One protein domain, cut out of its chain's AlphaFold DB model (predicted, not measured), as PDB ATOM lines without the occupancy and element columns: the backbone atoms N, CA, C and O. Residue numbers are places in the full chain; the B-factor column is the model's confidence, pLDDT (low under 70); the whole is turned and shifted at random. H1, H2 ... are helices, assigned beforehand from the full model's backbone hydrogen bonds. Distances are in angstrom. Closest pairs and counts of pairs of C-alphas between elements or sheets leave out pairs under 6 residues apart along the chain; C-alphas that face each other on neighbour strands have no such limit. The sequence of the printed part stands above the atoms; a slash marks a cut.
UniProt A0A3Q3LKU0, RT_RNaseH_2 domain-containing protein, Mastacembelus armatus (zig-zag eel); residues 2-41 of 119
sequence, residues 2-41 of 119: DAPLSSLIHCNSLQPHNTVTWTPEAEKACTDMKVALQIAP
ATOM      1  N   ASP A   2       8.942 -15.301  39.531       51.50
ATOM      2  CA  ASP A   2       9.320 -16.664  39.162       51.50
ATOM      3  C   ASP A   2       8.890 -17.675  40.227       51.50
ATOM      4  O   ASP A   2       8.938 -17.402  41.424       51.50
ATOM      5  N   ALA A   3       8.417 -18.842  39.781       66.69
ATOM      6  CA  ALA A   3       7.955 -19.892  40.679       66.69
ATOM      7  C   ALA A   3       9.148 -20.466  41.472       66.69
ATOM      8  O   ALA A   3      10.203 -20.704  40.871       66.69
ATOM      9  N   PRO A   4       8.979 -20.749  42.775       69.06
ATOM     10  CA  PRO A   4      10.072 -21.070  43.704       69.06
ATOM     11  C   PRO A   4      10.854 -22.343  43.347       69.06
ATOM     12  O   PRO A   4      11.999 -22.488  43.752       69.06
ATOM     13  N   LEU A   5      10.269 -23.252  42.561       65.69
ATOM     14  CA  LEU A   5      10.966 -24.437  42.042       65.69
ATOM     15  C   LEU A   5      11.754 -24.141  40.761       65.69
ATOM     16  O   LEU A   5      12.827 -24.697  40.550       65.69
ATOM     17  N   SER A   6      11.249 -23.252  39.898       68.81
ATOM     18  CA  SER A   6      11.935 -22.908  38.645       68.81
ATOM     19  C   SER A   6      13.183 -22.056  38.874       68.81
ATOM     20  O   SER A   6      14.163 -22.212  38.152       68.81
ATOM     21  N   SER A   7      13.192 -21.207  39.905       65.62
ATOM     22  CA  SER A   7      14.377 -20.428  40.280       65.62
ATOM     23  C   SER A   7      15.552 -21.318  40.700       65.62
ATOM     24  O   SER A   7      16.692 -20.979  40.399       65.62
ATOM     25  N   LEU A   8      15.296 -22.488  41.300       64.56
ATOM     26  CA  LEU A   8      16.348 -23.442  41.679       64.56
ATOM     27  C   LEU A   8      17.073 -24.063  40.477       64.56
ATOM     28  O   LEU A   8      18.246 -24.407  40.582       64.56
ATOM     29  N   ILE A   9      16.381 -24.194  39.344       68.31
ATOM     30  CA  ILE A   9      16.917 -24.807  38.120       68.31
ATOM     31  C   ILE A   9      17.574 -23.758  37.218       68.31
ATOM     32  O   ILE A   9      18.554 -24.051  36.543       68.31
ATOM     33  N   HIS A  10      17.052 -22.529  37.211       60.88
ATOM     34  CA  HIS A  10      17.550 -21.462  36.344       60.88
ATOM     35  C   HIS A  10      18.681 -20.621  36.961       60.88
ATOM     36  O   HIS A  10      19.465 -20.058  36.201       60.88
ATOM     37  N   CYS A  11      18.815 -20.541  38.294       50.31
ATOM     38  CA  CYS A  11      19.891 -19.754  38.922       50.31
ATOM     39  C   CYS A  11      21.278 -20.399  38.839       50.31
ATOM     40  O   CYS A  11      22.274 -19.694  38.954       50.31
ATOM     41  N   ASN A  12      21.366 -21.713  38.643       52.66
ATOM     42  CA  ASN A  12      22.640 -22.402  38.509       52.66
ATOM     43  C   ASN A  12      22.572 -23.249  37.248       52.66
ATOM     44  O   ASN A  12      21.654 -24.046  37.100       52.66
ATOM     45  N   SER A  13      23.540 -23.103  36.344       50.75
ATOM     46  CA  SER A  13      23.744 -24.077  35.273       50.75
ATOM     47  C   SER A  13      23.953 -25.444  35.939       50.75
ATOM     48  O   SER A  13      25.015 -25.714  36.506       50.75
ATOM     49  N   LEU A  14      22.889 -26.249  36.011       55.28
ATOM     50  CA  LEU A  14      22.882 -27.521  36.720       55.28
ATOM     51  C   LEU A  14      23.718 -28.512  35.916       55.28
ATOM     52  O   LEU A  14      23.225 -29.207  35.032       55.28
ATOM     53  N   GLN A  15      25.008 -28.573  36.220       60.44
ATOM     54  CA  GLN A  15      25.789 -29.756  35.914       60.44
ATOM     55  C   GLN A  15      25.242 -30.907  36.777       60.44
ATOM     56  O   GLN A  15      24.863 -30.656  37.924       60.44
ATOM     57  N   PRO A  16      25.218 -32.163  36.294       58.50
ATOM     58  CA  PRO A  16      24.664 -33.301  37.038       58.50
ATOM     59  C   PRO A  16      25.297 -33.536  38.426       58.50
ATOM     60  O   PRO A  16      24.751 -34.293  39.220       58.50
ATOM     61  N   HIS A  17      26.422 -32.880  38.730       61.06
ATOM     62  CA  HIS A  17      27.133 -32.943  40.007       61.06
ATOM     63  C   HIS A  17      26.886 -31.749  40.956       61.06
ATOM     64  O   HIS A  17      27.489 -31.704  42.025       61.06
ATOM     65  N   ASN A  18      26.032 -30.778  40.606       65.19
ATOM     66  CA  ASN A  18      25.798 -29.591  41.439       65.19
ATOM     67  C   ASN A  18      24.705 -29.818  42.497       65.19
ATOM     68  O   ASN A  18      23.610 -30.292  42.199       65.19
ATOM     69  N   THR A  19      24.986 -29.418  43.741       62.09
ATOM     70  CA  THR A  19      24.041 -29.494  44.864       62.09
ATOM     71  C   THR A  19      23.011 -28.365  44.786       62.09
ATOM     72  O   THR A  19      23.362 -27.184  44.781       62.09
ATOM     73  N   VAL A  20      21.726 -28.719  44.746       73.19
ATOM     74  CA  VAL A  20      20.621 -27.751  44.781       73.19
ATOM     75  C   VAL A  20      20.420 -27.274  46.219       73.19
ATOM     76  O   VAL A  20      20.222 -28.083  47.122       73.19
ATOM     77  N   THR A  21      20.457 -25.955  46.441       78.31
ATOM     78  CA  THR A  21      20.138 -25.374  47.755       78.31
ATOM     79  C   THR A  21      18.627 -25.372  47.937       78.31
ATOM     80  O   THR A  21      17.918 -24.583  47.318       78.31
ATOM     81  N   TRP A  22      18.126 -26.288  48.757       82.44
ATOM     82  CA  TRP A  22      16.698 -26.447  48.989       82.44
ATOM     83  C   TRP A  22      16.189 -25.398  49.988       82.44
ATOM     84  O   TRP A  22      16.621 -25.379  51.139       82.44
ATOM     85  N   THR A  23      15.299 -24.505  49.550       86.62
ATOM     86  CA  THR A  23      14.730 -23.446  50.401       86.62
ATOM     87  C   THR A  23      13.375 -23.866  50.986       86.62
ATOM     88  O   THR A  23      12.683 -24.702  50.396       86.62
ATOM     89  N   PRO A  24      12.939 -23.297  52.127       87.12
ATOM     90  CA  PRO A  24      11.619 -23.593  52.694       87.12
ATOM     91  C   PRO A  24      10.460 -23.249  51.741       87.12
ATOM     92  O   PRO A  24       9.443 -23.942  51.730       87.12
ATOM     93  N   GLU A  25      10.607 -22.233  50.885       85.12
ATOM     94  CA  GLU A  25       9.621 -21.899  49.850       85.12
ATOM     95  C   GLU A  25       9.536 -22.979  48.763       85.12
ATOM     96  O   GLU A  25       8.446 -23.269  48.263       85.12
ATOM     97  N   ALA A  26      10.671 -23.590  48.406       82.31
ATOM     98  CA  ALA A  26      10.726 -24.693  47.454       82.31
ATOM     99  C   ALA A  26      10.128 -25.981  48.039       82.31
ATOM    100  O   ALA A  26       9.345 -26.640  47.354       82.31
ATOM    101  N   GLU A  27      10.407 -26.298  49.309       87.44
ATOM    102  CA  GLU A  27       9.773 -27.427  50.010       87.44
ATOM    103  C   GLU A  27       8.252 -27.273  50.029       87.44
ATOM    104  O   GLU A  27       7.519 -28.198  49.670       87.44
ATOM    105  N   LYS A  28       7.768 -26.078  50.388       88.38
ATOM    106  CA  LYS A  28       6.336 -25.784  50.410       88.38
ATOM    107  C   LYS A  28       5.711 -25.966  49.027       88.38
ATOM    108  O   LYS A  28       4.723 -26.679  48.899       88.38
ATOM    109  N   ALA A  29       6.311 -25.394  47.983       83.25
ATOM    110  CA  ALA A  29       5.804 -25.533  46.620       83.25
ATOM    111  C   ALA A  29       5.828 -26.986  46.115       83.25
ATOM    112  O   ALA A  29       4.911 -27.412  45.413       83.25
ATOM    113  N   CYS A  30       6.852 -27.764  46.482       83.69
ATOM    114  CA  CYS A  30       6.923 -29.188  46.165       83.69
ATOM    115  C   CYS A  30       5.819 -29.974  46.885       83.69
ATOM    116  O   CYS A  30       5.157 -30.817  46.277       83.69
ATOM    117  N   THR A  31       5.583 -29.676  48.163       88.31
ATOM    118  CA  THR A  31       4.534 -30.313  48.968       88.31
ATOM    119  C   THR A  31       3.141 -29.977  48.439       88.31
ATOM    120  O   THR A  31       2.344 -30.888  48.217       88.31
ATOM    121  N   ASP A  32       2.871 -28.706  48.138       86.38
ATOM    122  CA  ASP A  32       1.605 -28.264  47.544       86.38
ATOM    123  C   ASP A  32       1.348 -28.976  46.204       86.38
ATOM    124  O   ASP A  32       0.236 -29.435  45.938       86.38
ATOM    125  N   MET A  33       2.388 -29.150  45.379       79.81
ATOM    126  CA  MET A  33       2.294 -29.897  44.122       79.81
ATOM    127  C   MET A  33       2.007 -31.389  44.349       79.81
ATOM    128  O   MET A  33       1.169 -31.953  43.648       79.81
ATOM    129  N   LYS A  34       2.653 -32.035  45.330       83.88
ATOM    130  CA  LYS A  34       2.375 -33.440  45.683       83.88
ATOM    131  C   LYS A  34       0.917 -33.628  46.102       83.88
ATOM    132  O   LYS A  34       0.266 -34.552  45.624       83.88
ATOM    133  N   VAL A  35       0.396 -32.738  46.944       85.00
ATOM    134  CA  VAL A  35      -1.006 -32.769  47.383       85.00
ATOM    135  C   VAL A  35      -1.949 -32.529  46.201       85.00
ATOM    136  O   VAL A  35      -2.910 -33.274  46.019       85.00
ATOM    137  N   ALA A  36      -1.655 -31.551  45.343       80.06
ATOM    138  CA  ALA A  36      -2.459 -31.286  44.151       80.06
ATOM    139  C   ALA A  36      -2.513 -32.495  43.202       80.06
ATOM    140  O   ALA A  36      -3.578 -32.808  42.676       80.06
ATOM    141  N   LEU A  37      -1.396 -33.212  43.024       76.56
ATOM    142  CA  LEU A  37      -1.345 -34.434  42.216       76.56
ATOM    143  C   LEU A  37      -2.135 -35.594  42.838       76.56
ATOM    144  O   LEU A  37      -2.707 -36.387  42.100       76.56
ATOM    145  N   GLN A  38      -2.205 -35.685  44.168       80.56
ATOM    146  CA  GLN A  38      -3.024 -36.691  44.857       80.56
ATOM    147  C   GLN A  38      -4.529 -36.430  44.717       80.56
ATOM    148  O   GLN A  38      -5.319 -37.371  44.715       80.56
ATOM    149  N   ILE A  39      -4.926 -35.160  44.613       77.00
ATOM    150  CA  ILE A  39      -6.330 -34.739  44.474       77.00
ATOM    151  C   ILE A  39      -6.757 -34.695  42.998       77.00
ATOM    152  O   ILE A  39      -7.952 -34.667  42.696       77.00
ATOM    153  N   ALA A  40      -5.799 -34.681  42.067       73.12
ATOM    154  CA  ALA A  40      -6.083 -34.585  40.646       73.12
ATOM    155  C   ALA A  40      -7.000 -35.738  40.189       73.12
ATOM    156  O   ALA A  40      -6.764 -36.898  40.539       73.12
ATOM    157  N   PRO A  41      -8.056 -35.446  39.408       70.62
ATOM    158  CA  PRO A  41      -8.937 -36.487  38.905       70.62
ATOM    159  C   PRO A  41      -8.147 -37.458  38.026       70.62
ATOM    160  O   PRO A  41      -7.308 -37.046  37.223       70.62
TER     161      PRO A  41
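This is residues 2 to 41 of the 119 residues of the protein "RT_RNaseH_2 domain-containing protein" of Mastacembelus armatus (zig-zag eel) (UniProt A0A3Q3LKU0). One long helix, H2, has its far part sticking out, and a wide loop swings out at the other end and folds back to join H2 to the short helix H1. The sticking-out parts are residues 31 to 41 and the loop's residues 13 to 19. The printed part has 40 residues with two named helices, H1 then H2, and no named strand; its class is all helix. It is loose, with a radius of gyration of the C-alphas of 12.1 A, and elongated, spanning 35 by 18 by 16 A.

H2, residues 24 to 39, runs 22.7 A from C-alpha 24 at (11.619, -23.593, 52.694) to C-alpha 39 at (-6.330, -34.739, 44.474). H1, residues 6 to 10, measures 6.2 A and begins at C-alpha 6, (11.935, -22.908, 38.645).

H2 and H1 are only just apart, their closest C-alphas at 8.2 A. In both helices every O i to N i+4 pair is within hydrogen-bond range.

The C-alphas farthest apart, of His 17 and Pro 41, are 36.3 A apart. The printed part has no cut. The link from H1 to H2, residues 11 to 23, is long. Mean pLDDT of the printed part is 72.4; residues 2 to 19 are under 70.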